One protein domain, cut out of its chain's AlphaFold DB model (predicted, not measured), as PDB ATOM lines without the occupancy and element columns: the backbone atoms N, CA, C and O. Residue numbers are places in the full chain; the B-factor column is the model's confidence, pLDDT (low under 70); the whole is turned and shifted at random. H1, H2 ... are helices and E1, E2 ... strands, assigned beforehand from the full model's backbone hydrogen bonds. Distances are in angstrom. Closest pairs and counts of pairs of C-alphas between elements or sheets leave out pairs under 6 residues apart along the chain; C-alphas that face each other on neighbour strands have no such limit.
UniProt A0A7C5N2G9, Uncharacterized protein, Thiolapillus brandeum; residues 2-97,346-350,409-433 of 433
ATOM      1  N   GLY A   2      28.338 -22.082 -11.614       87.00
ATOM      2  CA  GLY A   2      29.431 -21.089 -11.554       87.00
ATOM      3  C   GLY A   2      30.852 -21.645 -11.734       87.00
ATOM      4  O   GLY A   2      31.792 -21.063 -11.207       87.00
ATOM      5  N   LYS A   3      31.017 -22.754 -12.471       91.12
ATOM      6  CA  LYS A   3      32.316 -23.422 -12.702       91.12
ATOM      7  C   LYS A   3      33.366 -22.503 -13.322       91.12
ATOM      8  O   LYS A   3      34.416 -22.296 -12.726       91.12
ATOM      9  N   THR A   4      33.034 -21.888 -14.455       89.19
ATOM     10  CA  THR A   4      33.909 -20.949 -15.167       89.19
ATOM     11  C   THR A   4      34.305 -19.775 -14.270       89.19
ATOM     12  O   THR A   4      35.471 -19.407 -14.216       89.19
ATOM     13  N   VAL A   5      33.359 -19.243 -13.483       92.44
ATOM     14  CA  VAL A   5      33.612 -18.154 -12.523       92.44
ATOM     15  C   VAL A   5      34.577 -18.571 -11.421       92.44
ATOM     16  O   VAL A   5      35.536 -17.847 -11.149       92.44
ATOM     17  N   LEU A   6      34.353 -19.740 -10.813       94.69
ATOM     18  CA  LEU A   6      35.254 -20.283  -9.802       94.69
ATOM     19  C   LEU A   6      36.660 -20.454 -10.365       94.69
ATOM     20  O   LEU A   6      37.612 -19.974  -9.760       94.69
ATOM     21  N   LEU A   7      36.780 -21.102 -11.525       94.00
ATOM     22  CA  LEU A   7      38.072 -21.402 -12.121       94.00
ATOM     23  C   LEU A   7      38.821 -20.127 -12.521       94.00
ATOM     24  O   LEU A   7      39.994 -19.984 -12.185       94.00
ATOM     25  N   THR A   8      38.156 -19.171 -13.180       92.31
ATOM     26  CA  THR A   8      38.796 -17.903 -13.553       92.31
ATOM     27  C   THR A   8      39.265 -17.125 -12.325       92.31
ATOM     28  O   THR A   8      40.399 -16.649 -12.320       92.31
ATOM     29  N   SER A   9      38.433 -17.023 -11.281       94.38
ATOM     30  CA  SER A   9      38.808 -16.328 -10.044       94.38
ATOM     31  C   SER A   9      39.971 -17.022  -9.335       94.38
ATOM     32  O   SER A   9      40.972 -16.381  -9.014       94.38
ATOM     33  N   LEU A  10      39.890 -18.345  -9.168       96.06
ATOM     34  CA  LEU A  10      40.934 -19.147  -8.538       96.06
ATOM     35  C   LEU A  10      42.275 -18.967  -9.252       96.06
ATOM     36  O   LEU A  10      43.269 -18.658  -8.602       96.06
ATOM     37  N   ILE A  11      42.305 -19.081 -10.583       95.12
ATOM     38  CA  ILE A  11      43.528 -18.864 -11.368       95.12
ATOM     39  C   ILE A  11      44.050 -17.438 -11.176       95.12
ATOM     40  O   ILE A  11      45.248 -17.258 -10.972       95.12
ATOM     41  N   SER A  12      43.178 -16.423 -11.189       94.00
ATOM     42  CA  SER A  12      43.593 -15.033 -10.955       94.00
ATOM     43  C   SER A  12      44.237 -14.845  -9.583       94.00
ATOM     44  O   SER A  12      45.217 -14.108  -9.477       94.00
ATOM     45  N   HIS A  13      43.718 -15.526  -8.559       95.75
ATOM     46  CA  HIS A  13      44.280 -15.531  -7.211       95.75
ATOM     47  C   HIS A  13      45.619 -16.267  -7.120       95.75
ATOM     48  O   HIS A  13      46.505 -15.777  -6.435       95.75
ATOM     49  N   LEU A  14      45.804 -17.393  -7.816       95.81
ATOM     50  CA  LEU A  14      47.101 -18.081  -7.851       95.81
ATOM     51  C   LEU A  14      48.155 -17.260  -8.615       95.81
ATOM     52  O   LEU A  14      49.280 -17.104  -8.149       95.81
ATOM     53  N   LYS A  15      47.774 -16.707  -9.775       94.56
ATOM     54  CA  LYS A  15      48.650 -15.930 -10.667       94.56
ATOM     55  C   LYS A  15      49.093 -14.607 -10.049       94.56
ATOM     56  O   LYS A  15      50.248 -14.218 -10.190       94.56
ATOM     57  N   ASN A  16      48.177 -13.910  -9.378       93.81
ATOM     58  CA  ASN A  16      48.417 -12.610  -8.750       93.81
ATOM     59  C   ASN A  16      48.239 -12.706  -7.232       93.81
ATOM     60  O   ASN A  16      47.478 -11.938  -6.636       93.81
ATOM     61  N   HIS A  17      48.889 -13.697  -6.617       95.12
ATOM     62  CA  HIS A  17      48.707 -13.981  -5.198       95.12
ATOM     63  C   HIS A  17      48.976 -12.758  -4.329       95.12
ATOM     64  O   HIS A  17      50.025 -12.122  -4.413       95.12
ATOM     65  N   HIS A  18      48.010 -12.457  -3.467       92.31
ATOM     66  CA  HIS A  18      48.101 -11.397  -2.478       92.31
ATOM     67  C   HIS A  18      47.680 -11.976  -1.122       92.31
ATOM     68  O   HIS A  18      46.494 -12.285  -0.959       92.31
ATOM     69  N   PRO A  19      48.594 -12.107  -0.141       90.44
ATOM     70  CA  PRO A  19      48.326 -12.805   1.121       90.44
ATOM     71  C   PRO A  19      47.125 -12.274   1.905       90.44
ATOM     72  O   PRO A  19      46.469 -13.024   2.618       90.44
ATOM     73  N   GLU A  20      46.804 -10.985   1.777       90.12
ATOM     74  CA  GLU A  20      45.636 -10.410   2.453       90.12
ATOM     75  C   GLU A  20      44.308 -10.742   1.766       90.12
ATOM     76  O   GLU A  20      43.282 -10.783   2.445       90.12
ATOM     77  N   LEU A  21      44.325 -10.970   0.446       92.44
ATOM     78  CA  LEU A  21      43.128 -11.279  -0.338       92.44
ATOM     79  C   LEU A  21      42.864 -12.780  -0.378       92.44
ATOM     80  O   LEU A  21      41.720 -13.180  -0.228       92.44
ATOM     81  N   LEU A  22      43.911 -13.593  -0.536       95.75
ATOM     82  CA  LEU A  22      43.851 -15.050  -0.462       95.75
ATOM     83  C   LEU A  22      44.767 -15.525   0.670       95.75
ATOM     84  O   LEU A  22      45.968 -15.714   0.486       95.75
ATOM     85  N   ARG A  23      44.203 -15.709   1.864       95.31
ATOM     86  CA  ARG A  23      44.953 -16.202   3.028       95.31
ATOM     87  C   ARG A  23      45.061 -17.719   2.982       95.31
ATOM     88  O   ARG A  23      44.062 -18.391   3.202       95.31
ATOM     89  N   LEU A  24      46.258 -18.233   2.729       95.06
ATOM     90  CA  LEU A  24      46.537 -19.669   2.714       95.06
ATOM     91  C   LEU A  24      46.908 -20.176   4.110       95.06
ATOM     92  O   LEU A  24      47.519 -19.447   4.899       95.06
ATOM     93  N   HIS A  25      46.603 -21.439   4.399       93.50
ATOM     94  CA  HIS A  25      47.067 -22.101   5.614       93.50
ATOM     95  C   HIS A  25      48.606 -22.117   5.680       93.50
ATOM     96  O   HIS A  25      49.250 -22.436   4.673       93.50
ATOM     97  N   PRO A  26      49.217 -21.786   6.838       90.31
ATOM     98  CA  PRO A  26      50.668 -21.798   6.988       90.31
ATOM     99  C   PRO A  26      51.278 -23.181   6.745       90.31
ATOM    100  O   PRO A  26      50.771 -24.198   7.214       90.31
ATOM    101  N   GLY A  27      52.394 -23.198   6.027       87.06
ATOM    102  CA  GLY A  27      53.224 -24.369   5.798       87.06
ATOM    103  C   GLY A  27      54.169 -24.688   6.959       87.06
ATOM    104  O   GLY A  27      54.049 -24.185   8.074       87.06
ATOM    105  N   SER A  28      55.144 -25.556   6.683       86.31
ATOM    106  CA  SER A  28      56.092 -26.050   7.693       86.31
ATOM    107  C   SER A  28      57.214 -25.065   8.025       86.31
ATOM    108  O   SER A  28      57.766 -25.112   9.127       86.31
ATOM    109  N   LYS A  29      57.583 -24.173   7.098       86.19
ATOM    110  CA  LYS A  29      58.613 -23.160   7.348       86.19
ATOM    111  C   LYS A  29      58.010 -21.947   8.050       86.19
ATOM    112  O   LYS A  29      56.896 -21.527   7.760       86.19
ATOM    113  N   LYS A  30      58.816 -21.297   8.893       86.75
ATOM    114  CA  LYS A  30      58.524 -19.969   9.462       86.75
ATOM    115  C   LYS A  30      58.711 -18.863   8.413       86.75
ATOM    116  O   LYS A  30      59.545 -17.979   8.582       86.75
ATOM    117  N   GLN A  31      57.990 -18.957   7.302       87.75
ATOM    118  CA  GLN A  31      57.943 -17.949   6.243       87.75
ATOM    119  C   GLN A  31      56.480 -17.613   5.918       87.75
ATOM    120  O   GLN A  31      55.590 -18.375   6.298       87.75
ATOM    121  N   PRO A  32      56.210 -16.483   5.243       87.06
ATOM    122  CA  PRO A  32      54.865 -16.163   4.784       87.06
ATOM    123  C   PRO A  32      54.306 -17.226   3.832       87.06
ATOM    124  O   PRO A  32      55.022 -17.744   2.972       87.06
ATOM    125  N   ALA A  33      53.007 -17.500   3.961       92.62
ATOM    126  CA  ALA A  33      52.237 -18.368   3.076       92.62
ATOM    127  C   ALA A  33      51.982 -17.688   1.719       92.62
ATOM    128  O   ALA A  33      50.893 -17.191   1.417       92.62
ATOM    129  N   GLU A  34      53.039 -17.616   0.915       93.69
ATOM    130  CA  GLU A  34      53.084 -16.907  -0.361       93.69
ATOM    131  C   GLU A  34      53.307 -17.868  -1.525       93.69
ATOM    132  O   GLU A  34      54.245 -18.669  -1.512       93.69
ATOM    133  N   ILE A  35      52.469 -17.730  -2.552       94.94
ATOM    134  CA  ILE A  35      52.712 -18.287  -3.880       94.94
ATOM    135  C   ILE A  35      53.692 -17.373  -4.614       94.94
ATOM    136  O   ILE A  35      53.477 -16.165  -4.713       94.94
ATOM    137  N   ILE A  36      54.764 -17.963  -5.129       94.00
ATOM    138  CA  ILE A  36      55.820 -17.297  -5.892       94.00
ATOM    139  C   ILE A  36      56.143 -18.112  -7.148       94.00
ATOM    140  O   ILE A  36      55.786 -19.286  -7.240       94.00
ATOM    141  N   CYS A  37      56.831 -17.498  -8.116       94.62
ATOM    142  CA  CYS A  37      57.284 -18.175  -9.340       94.62
ATOM    143  C   CYS A  37      56.145 -18.867 -10.116       94.62
ATOM    144  O   CYS A  37      56.313 -19.978 -10.608       94.62
ATOM    145  N   PHE A  38      54.974 -18.226 -10.191       96.12
ATOM    146  CA  PHE A  38      53.843 -18.750 -10.950       96.12
ATOM    147  C   PHE A  38      54.127 -18.707 -12.452       96.12
ATOM    148  O   PHE A  38      54.436 -17.653 -13.009       96.12
ATOM    149  N   GLU A  39      53.943 -19.841 -13.111       95.81
ATOM    150  CA  GLU A  39      54.073 -19.999 -14.549       95.81
ATOM    151  C   GLU A  39      52.852 -20.726 -15.104       95.81
ATOM    152  O   GLU A  39      52.480 -21.812 -14.659       95.81
ATOM    153  N   GLU A  40      52.238 -20.124 -16.114       95.62
ATOM    154  CA  GLU A  40      51.242 -20.779 -16.949       95.62
ATOM    155  C   GLU A  40      51.966 -21.583 -18.034       95.62
ATOM    156  O   GLU A  40      52.855 -21.062 -18.711       95.62
ATOM    157  N   ARG A  41      51.603 -22.858 -18.200       93.38
ATOM    158  CA  ARG A  41      52.264 -23.767 -19.145       93.38
ATOM    159  C   ARG A  41      51.231 -24.519 -19.976       93.38
ATOM    160  O   ARG A  41      50.132 -24.813 -19.512       93.38
ATOM    161  N   SER A  42      51.586 -24.863 -21.210       91.56
ATOM    162  CA  SER A  42      50.792 -25.797 -22.010       91.56
ATOM    163  C   SER A  42      51.144 -27.238 -21.636       91.56
ATOM    164  O   SER A  42      52.283 -27.532 -21.278       91.56
ATOM    165  N   LEU A  43      50.171 -28.146 -21.735       89.88
ATOM    166  CA  LEU A  43      50.390 -29.582 -21.540       89.88
ATOM    167  C   LEU A  43      50.459 -30.284 -22.899       89.88
ATOM    168  O   LEU A  43      49.418 -30.446 -23.550       89.88
ATOM    169  N   PRO A  44      51.649 -30.730 -23.349       87.94
ATOM    170  CA  PRO A  44      51.774 -31.477 -24.592       87.94
ATOM    171  C   PRO A  44      50.866 -32.714 -24.603       87.94
ATOM    172  O   PRO A  44      50.804 -33.474 -23.639       87.94
ATOM    173  N   GLY A  45      50.151 -32.924 -25.709       84.75
ATOM    174  CA  GLY A  45      49.256 -34.072 -25.880       84.75
ATOM    175  C   GLY A  45      47.868 -33.927 -25.242       84.75
ATOM    176  O   GLY A  45      47.045 -34.835 -25.398       84.75
ATOM    177  N   MET A  46      47.568 -32.805 -24.577       87.62
ATOM    178  CA  MET A  46      46.202 -32.491 -24.158       87.62
ATOM    179  C   MET A  46      45.318 -32.251 -25.392       87.62
ATOM    180  O   MET A  46      45.632 -31.419 -26.239       87.62
ATOM    181  N   LYS A  47      44.221 -33.013 -25.515       86.31
ATOM    182  CA  LYS A  47      43.326 -32.984 -26.692       86.31
ATOM    183  C   LYS A  47      42.183 -31.975 -26.586       86.31
ATOM    184  O   LYS A  47      41.470 -31.773 -27.563       86.31
ATOM    185  N   ILE A  48      41.999 -31.386 -25.409       88.06
ATOM    186  CA  ILE A  48      41.008 -30.340 -25.162       88.06
ATOM    187  C   ILE A  48      41.671 -28.963 -25.168       88.06
ATOM    188  O   ILE A  48      42.865 -28.879 -24.875       88.06
ATOM    189  N   PRO A  49      40.945 -27.887 -25.512       90.62
ATOM    190  CA  PRO A  49      41.528 -26.557 -25.568       90.62
ATOM    191  C   PRO A  49      41.851 -26.005 -24.179       90.62
ATOM    192  O   PRO A  49      41.204 -26.321 -23.177       90.62
ATOM    193  N   MET A  50      42.869 -25.149 -24.134       91.62
ATOM    194  CA  MET A  50      43.240 -24.434 -22.920       91.62
ATOM    195  C   MET A  50      42.209 -23.340 -22.620       91.62
ATOM    196  O   MET A  50      41.720 -22.674 -23.535       91.62
ATOM    197  N   LEU A  51      41.880 -23.149 -21.345       90.38
ATOM    198  CA  LEU A  51      41.001 -22.089 -20.872       90.38
ATOM    199  C   LEU A  51      41.601 -20.732 -21.268       90.38
ATOM    200  O   LEU A  51      42.713 -20.420 -20.838       90.38
ATOM    201  N   PRO A  52      40.873 -19.886 -22.018       88.31
ATOM    202  CA  PRO A  52      41.341 -18.553 -22.364       88.31
ATOM    203  C   PRO A  52      41.169 -17.608 -21.163       88.31
ATOM    204  O   PRO A  52      40.332 -16.705 -21.193       88.31
ATOM    205  N   HIS A  53      41.949 -17.830 -20.094       89.75
ATOM    206  CA  HIS A  53      41.809 -17.159 -18.794       89.75
ATOM    207  C   HIS A  53      41.741 -15.637 -18.925       89.75
ATOM    208  O   HIS A  53      40.788 -15.038 -18.438       89.75
ATOM    209  N   GLU A  54      42.673 -15.024 -19.657       85.06
ATOM    210  CA  GLU A  54      42.699 -13.572 -19.870       85.06
ATOM    211  C   GLU A  54      41.438 -13.065 -20.580       85.06
ATOM    212  O   GLU A  54      40.914 -12.007 -20.239       85.06
ATOM    213  N   LYS A  55      40.904 -13.814 -21.552       83.19
ATOM    214  CA  LYS A  55      39.653 -13.441 -22.228       83.19
ATOM    215  C   LYS A  55      38.489 -13.490 -21.241       83.19
ATOM    216  O   LYS A  55      37.759 -12.510 -21.135       83.19
ATOM    217  N   SER A  56      38.357 -14.591 -20.498       81.25
ATOM    218  CA  SER A  56      37.327 -14.735 -19.467       81.25
ATOM    219  C   SER A  56      37.434 -13.613 -18.435       81.25
ATOM    220  O   SER A  56      36.445 -12.928 -18.200       81.25
ATOM    221  N   TYR A  57      38.636 -13.359 -17.902       83.19
ATOM    222  CA  TYR A  57      38.930 -12.294 -16.937       83.19
ATOM    223  C   TYR A  57      38.559 -10.899 -17.462       83.19
ATOM    224  O   TYR A  57      37.974 -10.087 -16.746       83.19
ATOM    225  N   ASN A  58      38.847 -10.623 -18.735       79.31
ATOM    226  CA  ASN A  58      38.528  -9.341 -19.353       79.31
ATOM    227  C   ASN A  58      37.024  -9.143 -19.587       79.31
ATOM    228  O   ASN A  58      36.559  -8.023 -19.383       79.31
ATOM    229  N   SER A  59      36.258 -10.183 -19.934       73.75
ATOM    230  CA  SER A  59      34.791 -10.080 -20.037       73.75
ATOM    231  C   SER A  59      34.157  -9.671 -18.704       73.75
ATOM    232  O   SER A  59      33.315  -8.775 -18.670       73.75
ATOM    233  N   PHE A  60      34.639 -10.224 -17.585       74.31
ATOM    234  CA  PHE A  60      34.211  -9.790 -16.254       74.31
ATOM    235  C   PHE A  60      34.501  -8.310 -15.990       74.31
ATOM    236  O   PHE A  60      33.649  -7.586 -15.486       74.31
ATOM    237  N   ARG A  61      35.727  -7.874 -16.298       77.00
ATOM    238  CA  ARG A  61      36.246  -6.553 -15.919       77.00
ATOM    239  C   ARG A  61      35.726  -5.420 -16.802       77.00
ATOM    240  O   ARG A  61      35.490  -4.326 -16.304       77.00
ATOM    241  N   HIS A  62      35.656  -5.643 -18.110       77.75
ATOM    242  CA  HIS A  62      35.363  -4.591 -19.085       77.75
ATOM    243  C   HIS A  62      33.898  -4.557 -19.486       77.75
ATOM    244  O   HIS A  62      33.337  -3.478 -19.643       77.75
ATOM    245  N   GLU A  63      33.290  -5.727 -19.653       79.00
ATOM    246  CA  GLU A  63      31.898  -5.821 -20.084       79.00
ATOM    247  C   GLU A  63      30.941  -5.908 -18.893       79.00
ATOM    248  O   GLU A  63      29.732  -5.819 -19.095       79.00
ATOM    249  N   MET A  64      31.467  -6.075 -17.667       83.69
ATOM    250  CA  MET A  64      30.684  -6.301 -16.447       83.69
ATOM    251  C   MET A  64      29.685  -7.447 -16.650       83.69
ATOM    252  O   MET A  64      28.523  -7.373 -16.259       83.69
ATOM    253  N   ARG A  65      30.143  -8.517 -17.312       86.50
ATOM    254  CA  ARG A  65      29.341  -9.695 -17.652       86.50
ATOM    255  C   ARG A  65      29.964 -10.958 -17.091       86.50
ATOM    256  O   ARG A  65      31.183 -11.127 -17.089       86.50
ATOM    257  N   TRP A  66      29.105 -11.864 -16.638       88.00
ATOM    258  CA  TRP A  66      29.514 -13.230 -16.341       88.00
ATOM    259  C   TRP A  66      30.002 -13.917 -17.628       88.00
ATOM    260  O   TRP A  66      29.459 -13.646 -18.699       88.00
ATOM    261  N   PRO A  67      31.019 -14.790 -17.552       82.62
ATOM    262  CA  PRO A  67      31.546 -15.488 -18.705       82.62
ATOM    263  C   PRO A  67      30.507 -16.488 -19.196       82.62
ATOM    264  O   PRO A  67      29.743 -17.057 -18.406       82.62
ATOM    265  N   ASP A  68      30.529 -16.733 -20.500       75.44
ATOM    266  CA  ASP A  68      29.680 -17.747 -21.102       75.44
ATOM    267  C   ASP A  68      29.938 -19.119 -20.475       75.44
ATOM    268  O   ASP A  68      31.048 -19.449 -20.038       75.44
ATOM    269  N   LYS A  69      28.890 -19.948 -20.449       75.00
ATOM    270  CA  LYS A  69      29.044 -21.348 -20.067       75.00
ATOM    271  C   LYS A  69      30.007 -22.047 -21.022       75.00
ATOM    272  O   LYS A  69      29.955 -21.871 -22.236       75.00
ATOM    273  N   THR A  70      30.838 -22.904 -20.452       72.50
ATOM    274  CA  THR A  70      31.838 -23.656 -21.195       72.50
ATOM    275  C   THR A  70      31.202 -24.701 -22.114       72.50
ATOM    276  O   THR A  70      30.367 -25.496 -21.683       72.50
ATOM    277  N   ALA A  71      31.611 -24.691 -23.384       67.31
ATOM    278  CA  ALA A  71      31.046 -25.524 -24.443       67.31
ATOM    279  C   ALA A  71      31.431 -27.003 -24.392       67.31
ATOM    280  O   ALA A  71      30.649 -27.897 -24.731       67.31
ATOM    281  N   ASP A  72      32.672 -27.207 -23.995       77.81
ATOM    282  CA  ASP A  72      33.419 -28.448 -24.016       77.81
ATOM    283  C   ASP A  72      34.335 -28.433 -22.787       77.81
ATOM    284  O   ASP A  72      34.441 -27.410 -22.105       77.81
ATOM    285  N   ALA A  73      34.992 -29.539 -22.469       86.94
ATOM    286  CA  ALA A  73      35.986 -29.521 -21.411       86.94
ATOM    287  C   ALA A  73      37.123 -28.537 -21.752       86.94
ATOM    288  O   ALA A  73      37.671 -28.564 -22.853       86.94
ATOM    289  N   LEU A  74      37.488 -27.674 -20.804       89.81
ATOM    290  CA  LEU A  74      38.650 -26.786 -20.908       89.81
ATOM    291  C   LEU A  74      39.674 -27.157 -19.853       89.81
ATOM    292  O   LEU A  74      39.298 -27.498 -18.733       89.81
ATOM    293  N   TYR A  75      40.958 -27.049 -20.183       93.31
ATOM    294  CA  TYR A  75      42.020 -27.260 -19.202       93.31
ATOM    295  C   TYR A  75      42.781 -25.975 -18.895       93.31
ATOM    296  O   TYR A  75      42.928 -25.105 -19.746       93.31
ATOM    297  N   TYR A  76      43.316 -25.867 -17.689       95.31
ATOM    298  CA  TYR A  76      44.309 -24.860 -17.346       95.31
ATOM    299  C   TYR A  76      45.436 -25.528 -16.579       95.31
ATOM    300  O   TYR A  76      45.173 -26.326 -15.682       95.31
ATOM    301  N   HIS A  77      46.673 -25.217 -16.936       96.25
ATOM    302  CA  HIS A  77      47.835 -25.843 -16.336       96.25
ATOM    303  C   HIS A  77      48.841 -24.795 -15.874       96.25
ATOM    304  O   HIS A  77      49.170 -23.858 -16.607       96.25
ATOM    305  N   CYS A  78      49.306 -24.949 -14.640       96.25
ATOM    306  CA  CYS A  78      50.272 -24.041 -14.052       96.25
ATOM    307  C   CYS A  78      51.222 -24.741 -13.090       96.25
ATOM    308  O   CYS A  78      50.902 -25.769 -12.487       96.25
ATOM    309  N   THR A  79      52.384 -24.115 -12.929       96.75
ATOM    310  CA  THR A  79      53.378 -24.459 -11.922       96.75
ATOM    311  C   THR A  79      53.664 -23.255 -11.037       96.75
ATOM    312  O   THR A  79      53.670 -22.129 -11.525       96.75
ATOM    313  N   PHE A  80      53.913 -23.461  -9.748       96.38
ATOM    314  CA  PHE A  80      54.353 -22.399  -8.840       96.38
ATOM    315  C   PHE A  80      55.053 -22.977  -7.612       96.38
ATOM    316  O   PHE A  80      55.040 -24.182  -7.385       96.38
ATOM    317  N   GLN A  81      55.632 -22.117  -6.783       95.00
ATOM    318  CA  GLN A  81      56.253 -22.502  -5.520       95.00
ATOM    319  C   GLN A  81      55.535 -21.854  -4.344       95.00
ATOM    320  O   GLN A  81      55.002 -20.748  -4.451       95.00
ATOM    321  N   ARG A  82      55.568 -22.527  -3.193       93.75
ATOM    322  CA  ARG A  82      55.163 -21.942  -1.913       93.75
ATOM    323  C   ARG A  82      56.377 -21.628  -1.057       93.75
ATOM    324  O   ARG A  82      57.172 -22.508  -0.730       93.75
ATOM    325  N   ARG A  83      56.508 -20.359  -0.672       92.31
ATOM    326  CA  ARG A  83      57.664 -19.838   0.073       92.31
ATOM    327  C   ARG A  83      57.844 -20.497   1.445       92.31
ATOM    328  O   ARG A  83      58.965 -20.678   1.925       92.31
ATOM    329  N   ASP A  84      56.740 -20.898   2.060       92.31
ATOM    330  CA  ASP A  84      56.675 -21.565   3.355       92.31
ATOM    331  C   ASP A  84      56.775 -23.098   3.290       92.31
ATOM    332  O   ASP A  84      56.663 -23.778   4.317       92.31
ATOM    333  N   TRP A  85      57.017 -23.669   2.108       93.06
ATOM    334  CA  TRP A  85      57.170 -25.111   1.907       93.06
ATOM    335  C   TRP A  85      58.632 -25.515   1.745       93.06
ATOM    336  O   TRP A  85      59.476 -24.739   1.292       93.06
ATOM    337  N   SER A  86      58.966 -26.735   2.180       82.81
ATOM    338  CA  SER A  86      60.360 -27.181   2.233       82.81
ATOM    339  C   SER A  86      60.964 -27.428   0.858       82.81
ATOM    340  O   SER A  86      61.997 -26.819   0.587       82.81
ATOM    341  N   TRP A  87      60.299 -28.215   0.009       69.94
ATOM    342  CA  TRP A  87      60.728 -28.542  -1.352       69.94
ATOM    343  C   TRP A  87      59.546 -29.084  -2.164       69.94
ATOM    344  O   TRP A  87      59.277 -30.277  -2.078       69.94
ATOM    345  N   THR A  88      58.859 -28.250  -2.945       72.50
ATOM    346  CA  THR A  88      57.943 -28.713  -4.003       72.50
ATOM    347  C   THR A  88      57.652 -27.581  -4.985       72.50
ATOM    348  O   THR A  88      57.149 -26.524  -4.597       72.50
ATOM    349  N   ASP A  89      57.929 -27.829  -6.264       87.88
ATOM    350  CA  ASP A  89      57.159 -27.187  -7.324       87.88
ATOM    351  C   ASP A  89      55.752 -27.787  -7.262       87.88
ATOM    352  O   ASP A  89      55.572 -29.007  -7.235       87.88
ATOM    353  N   VAL A  90      54.753 -26.923  -7.155       93.75
ATOM    354  CA  VAL A  90      53.350 -27.299  -7.225       93.75
ATOM    355  C   VAL A  90      52.952 -27.279  -8.683       93.75
ATOM    356  O   VAL A  90      53.082 -26.250  -9.335       93.75
ATOM    357  N   GLU A  91      52.445 -28.399  -9.177       94.56
ATOM    358  CA  GLU A  91      51.945 -28.545 -10.537       94.56
ATOM    359  C   GLU A  91      50.449 -28.860 -10.477       94.56
ATOM    360  O   GLU A  91      50.043 -29.882  -9.920       94.56
ATOM    361  N   LEU A  92      49.619 -27.971 -11.025       95.06
ATOM    362  CA  LEU A  92      48.168 -28.136 -11.041       95.06
ATOM    363  C   LEU A  92      47.651 -28.173 -12.471       95.06
ATOM    364  O   LEU A  92      48.013 -27.354 -13.314       95.06
ATOM    365  N   THR A  93      46.734 -29.104 -12.714       94.94
ATOM    366  CA  THR A  93      45.930 -29.143 -13.934       94.94
ATOM    367  C   THR A  93      44.464 -29.071 -13.552       94.94
ATOM    368  O   THR A  93      43.905 -30.014 -13.000       94.94
ATOM    369  N   PHE A  94      43.835 -27.944 -13.855       94.75
ATOM    370  CA  PHE A  94      42.404 -27.756 -13.702       94.75
ATOM    371  C   PHE A  94      41.689 -28.194 -14.970       94.75
ATOM    372  O   PHE A  94      42.152 -27.903 -16.071       94.75
ATOM    373  N   ILE A  95      40.543 -28.851 -14.815       92.31
ATOM    374  CA  ILE A  95      39.657 -29.209 -15.922       92.31
ATOM    375  C   ILE A  95      38.266 -28.666 -15.590       92.31
ATOM    376  O   ILE A  95      37.639 -29.108 -14.628       92.31
ATOM    377  N   ASP A  96      37.784 -27.703 -16.374       90.94
ATOM    378  CA  ASP A  96      36.387 -27.268 -16.338       90.94
ATOM    379  C   ASP A  96      35.566 -28.201 -17.219       90.94
ATOM    380  O   ASP A  96      35.667 -28.169 -18.443       90.94
ATOM    381  N   PHE A  97      34.781 -29.062 -16.580       87.19
ATOM    382  CA  PHE A  97      33.952 -30.051 -17.250       87.19
ATOM    383  C   PHE A  97      32.494 -29.574 -17.314       87.19
ATOM    384  O   PHE A  97      31.909 -29.304 -16.257       87.19
ATOM    385  N   ALA A 346      33.127 -17.070  -5.392       96.19
ATOM    386  CA  ALA A 346      34.433 -16.961  -6.042       96.19
ATOM    387  C   ALA A 346      34.727 -15.533  -6.518       96.19
ATOM    388  O   ALA A 346      35.878 -15.116  -6.550       96.19
ATOM    389  N   VAL A 347      33.675 -14.797  -6.868       95.31
ATOM    390  CA  VAL A 347      33.682 -13.352  -7.077       95.31
ATOM    391  C   VAL A 347      32.571 -12.815  -6.187       95.31
ATOM    392  O   VAL A 347      31.417 -13.179  -6.385       95.31
ATOM    393  N   GLN A 348      32.928 -12.024  -5.182       95.75
ATOM    394  CA  GLN A 348      31.973 -11.353  -4.311       95.75
ATOM    395  C   GLN A 348      31.457 -10.102  -5.022       95.75
ATOM    396  O   GLN A 348      32.202  -9.133  -5.179       95.75
ATOM    397  N   SER A 349      30.185 -10.126  -5.412       95.38
ATOM    398  CA  SER A 349      29.538  -9.044  -6.170       95.38
ATOM    399  C   SER A 349      28.467  -8.301  -5.372       95.38
ATOM    400  O   SER A 349      27.743  -7.473  -5.923       95.38
ATOM    401  N   THR A 350      28.371  -8.591  -4.076       95.75
ATOM    402  CA  THR A 350      27.469  -7.929  -3.135       95.75
ATOM    403  C   THR A 350      28.219  -7.442  -1.897       95.75
ATOM    404  O   THR A 350      29.264  -7.983  -1.499       95.75
ATOM    405  N   LEU A 409      31.269  -7.771  -9.802       88.62
ATOM    406  CA  LEU A 409      32.085  -6.649  -9.328       88.62
ATOM    407  C   LEU A 409      33.569  -7.024  -9.288       88.62
ATOM    408  O   LEU A 409      33.985  -7.902  -8.530       88.62
ATOM    409  N   LEU A 410      34.386  -6.352 -10.104       85.44
ATOM    410  CA  LEU A 410      35.827  -6.599 -10.178       85.44
ATOM    411  C   LEU A 410      36.642  -5.329  -9.930       85.44
ATOM    412  O   LEU A 410      36.207  -4.226 -10.269       85.44
ATOM    413  N   PRO A 411      37.859  -5.462  -9.377       84.31
ATOM    414  CA  PRO A 411      38.749  -4.328  -9.222       84.31
ATOM    415  C   PRO A 411      39.194  -3.776 -10.582       84.31
ATOM    416  O   PRO A 411      39.526  -4.508 -11.516       84.31
ATOM    417  N   ALA A 412      39.306  -2.448 -10.669       79.00
ATOM    418  CA  ALA A 412      39.815  -1.787 -11.868       79.00
ATOM    419  C   ALA A 412      41.293  -2.126 -12.151       79.00
ATOM    420  O   ALA A 412      41.724  -2.083 -13.304       79.00
ATOM    421  N   ARG A 413      42.086  -2.471 -11.126       80.88
ATOM    422  CA  ARG A 413      43.508  -2.831 -11.267       80.88
ATOM    423  C   ARG A 413      43.659  -4.255 -11.812       80.88
ATOM    424  O   ARG A 413      43.110  -5.188 -11.247       80.88
ATOM    425  N   ARG A 414      44.448  -4.423 -12.883       73.25
ATOM    426  CA  ARG A 414      44.626  -5.718 -13.580       73.25
ATOM    427  C   ARG A 414      45.295  -6.796 -12.731       73.25
ATOM    428  O   ARG A 414      44.951  -7.960 -12.854       73.25
ATOM    429  N   ASN A 415      46.248  -6.403 -11.895       80.06
ATOM    430  CA  ASN A 415      47.023  -7.305 -11.048       80.06
ATOM    431  C   ASN A 415      46.344  -7.605  -9.705       80.06
ATOM    432  O   ASN A 415      46.965  -8.219  -8.845       80.06
ATOM    433  N   LEU A 416      45.113  -7.132  -9.490       87.38
ATOM    434  CA  LEU A 416      44.366  -7.420  -8.276       87.38
ATOM    435  C   LEU A 416      43.281  -8.449  -8.612       87.38
ATOM    436  O   LEU A 416      42.444  -8.155  -9.465       87.38
ATOM    437  N   PRO A 417      43.283  -9.635  -7.986       91.06
ATOM    438  CA  PRO A 417      42.196 -10.587  -8.153       91.06
ATOM    439  C   PRO A 417      40.899 -10.064  -7.495       91.06
ATOM    440  O   PRO A 417      40.953  -9.142  -6.670       91.06
ATOM    441  N   PRO A 418      39.722 -10.604  -7.863       92.06
ATOM    442  CA  PRO A 418      38.445 -10.191  -7.285       92.06
ATOM    443  C   PRO A 418      38.381 -10.455  -5.776       92.06
ATOM    444  O   PRO A 418      39.126 -11.262  -5.228       92.06
ATOM    445  N   ARG A 419      37.456  -9.786  -5.080       94.75
ATOM    446  CA  ARG A 419      37.105 -10.200  -3.715       94.75
ATOM    447  C   ARG A 419      36.374 -11.536  -3.769       94.75
ATOM    448  O   ARG A 419      35.679 -11.817  -4.742       94.75
ATOM    449  N   HIS A 420      36.490 -12.326  -2.712       96.56
ATOM    450  CA  HIS A 420      35.822 -13.616  -2.610       96.56
ATOM    451  C   HIS A 420      35.338 -13.872  -1.182       96.56
ATOM    452  O   HIS A 420      35.816 -13.268  -0.224       96.56
ATOM    453  N   LEU A 421      34.469 -14.868  -1.030       96.44
ATOM    454  CA  LEU A 421      34.100 -15.467   0.252       96.44
ATOM    455  C   LEU A 421      34.443 -16.959   0.191       96.44
ATOM    456  O   LEU A 421      34.049 -17.624  -0.760       96.44
ATOM    457  N   GLY A 422      35.213 -17.477   1.152       95.94
ATOM    458  CA  GLY A 422      35.488 -18.918   1.304       95.94
ATOM    459  C   GLY A 422      36.432 -19.583   0.284       95.94
ATOM    460  O   GLY A 422      36.805 -20.738   0.486       95.94
ATOM    461  N   LEU A 423      36.868 -18.885  -0.774       97.56
ATOM    462  CA  LEU A 423      37.758 -19.445  -1.807       97.56
ATOM    463  C   LEU A 423      39.099 -19.940  -1.248       97.56
ATOM    464  O   LEU A 423      39.633 -20.933  -1.729       97.56
ATOM    465  N   ASN A 424      39.622 -19.291  -0.210       96.69
ATOM    466  CA  ASN A 424      40.873 -19.673   0.434       96.69
ATOM    467  C   ASN A 424      40.842 -21.109   0.983       96.69
ATOM    468  O   ASN A 424      41.768 -21.868   0.723       96.69
ATOM    469  N   ALA A 425      39.746 -21.516   1.631       96.56
ATOM    470  CA  ALA A 425      39.595 -22.876   2.148       96.56
ATOM    471  C   ALA A 425      39.536 -23.923   1.022       96.56
ATOM    472  O   ALA A 425      40.011 -25.043   1.185       96.56
ATOM    473  N   ILE A 426      38.987 -23.551  -0.140       97.56
ATOM    474  CA  ILE A 426      38.983 -24.405  -1.334       97.56
ATOM    475  C   ILE A 426      40.397 -24.528  -1.906       97.56
ATOM    476  O   ILE A 426      40.799 -25.625  -2.283       97.56
ATOM    477  N   VAL A 427      41.156 -23.429  -1.968       96.94
ATOM    478  CA  VAL A 427      42.554 -23.466  -2.418       96.94
ATOM    479  C   VAL A 427      43.390 -24.326  -1.476       96.94
ATOM    480  O   VAL A 427      44.082 -25.215  -1.954       96.94
ATOM    481  N   ASP A 428      43.270 -24.147  -0.162       95.75
ATOM    482  CA  ASP A 428      43.963 -24.999   0.807       95.75
ATOM    483  C   ASP A 428      43.583 -26.475   0.622       95.75
ATOM    484  O   ASP A 428      44.468 -27.317   0.500       95.75
ATOM    485  N   PHE A 429      42.296 -26.794   0.443       96.25
ATOM    486  CA  PHE A 429      41.860 -28.159   0.133       96.25
ATOM    487  C   PHE A 429      42.475 -28.714  -1.160       96.25
ATOM    488  O   PHE A 429      42.786 -29.902  -1.222       96.25
ATOM    489  N   ILE A 430      42.655 -27.898  -2.201       95.56
ATOM    490  CA  ILE A 430      43.305 -28.327  -3.450       95.56
ATOM    491  C   ILE A 430      44.792 -28.619  -3.228       95.56
ATOM    492  O   ILE A 430      45.315 -29.568  -3.805       95.56
ATOM    493  N   LEU A 431      45.460 -27.814  -2.400       92.81
ATOM    494  CA  LEU A 431      46.897 -27.916  -2.140       92.81
ATOM    495  C   LEU A 431      47.257 -28.976  -1.095       92.81
ATOM    496  O   LEU A 431      48.379 -29.481  -1.096       92.81
ATOM    497  N   GLU A 432      46.326 -29.328  -0.213       86.56
ATOM    498  CA  GLU A 432      46.461 -30.457   0.704       86.56
ATOM    499  C   GLU A 432      46.604 -31.756  -0.105       86.56
ATOM    500  O   GLU A 432      45.713 -32.121  -0.873       86.56
ATOM    501  N   SER A 433      47.727 -32.455   0.046       62.16
ATOM    502  CA  SER A 433      47.998 -33.727  -0.644       62.16
ATOM    503  C   SER A 433      47.538 -34.924   0.171       62.16
ATOM    504  O   SER A 433      47.888 -34.967   1.372       62.16
TER     505      SER A 433
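AT A GLANCE: This is residues 2 to 97, 346 to 350 and 409 to 433 of the 433 residues of an uncharacterized protein of Thiolapillus brandeum (UniProt A0A7C5N2G9). A twisted sheet of three strands, E1, E2 and E3, has the helix H1 packed along one face, and two shorter helices, H2 and H3, stand crosswise to H1. Long loops link much of this, and under half of the residues, 55 of the 126 printed, are in named elements. Along the chain these come as H1, E1, H2, E2, E3, H3, with the sheet in the order E1, E2, E3, all antiparallel. The class is mixed, helices and strands. The whole is compact, with a radius of gyration of the C-alphas of 14.6 A, and flat, with spans of 42 by 40 by 22 A.

HOW THE PARTS SIT: Start at the inner strand E2, residues 74 to 82. On one side of it find the edge strand E1, residues 35 to 40, antiparallel at 148 degrees, with N 36 and O 81 within hydrogen-bond range at 2.9 A. On the other side is the edge strand E3, residues 89 to 96, antiparallel at 158 degrees, with N 76 and O 94 at 2.8 A; E2 and E3 form a hairpin. Now look at H1, residues 3 to 15, which is on the sheet at a height over the sheet of 7.5 A. It lies only just over E3, on which 3 of its 13 C-alphas fall, and runs along the strands, at 10 degrees to E3 on the local plane. With residues 8 to 11 alone H1 touches H2, residues 53 to 62, about perpendicular at 80 degrees; the closest C-alphas are those of Thr 8 and His 53, 6.1 A apart. H3, residues 423 to 431, is close to H1 but not clearly touching, about perpendicular at 76 degrees; the closest C-alphas, of Leu 10 and Leu 423, are 7.4 A apart. H2 is not on the sheet, and H3 only just is not, with 4 pairs of C-alphas within 10 A. H2 and H3 are apart. In H1, H2 and H3 every O i to N i+4 pair is within hydrogen-bond range.

IN THESE COORDINATES: Find C-alpha 74 at (38.650, -26.786, -20.908); from there E2 runs 25.6 A to C-alpha 82 at (55.163, -21.942, -1.913). E3 measures 22.6 A and E1 13.4 A from first to last C-alpha. H1 begins at C-alpha 3, (32.316, -23.422, -12.702), and runs 18.1 A. H2 measures 14.1 A and H3 12.5 A.

THE WHOLE: The C-alphas farthest apart, of Lys 30 and Ala 71, are 44.0 A apart. Residues 98 to 345 and 351 to 408 are not printed; the gaps between C-alphas are 17.2 A and 7.8 A. The links H1 to E1, E1 to H2 and H2 to E2 are long. Mean pLDDT of the printed part is 89.4, with residues 71, 87 and 433 under 70.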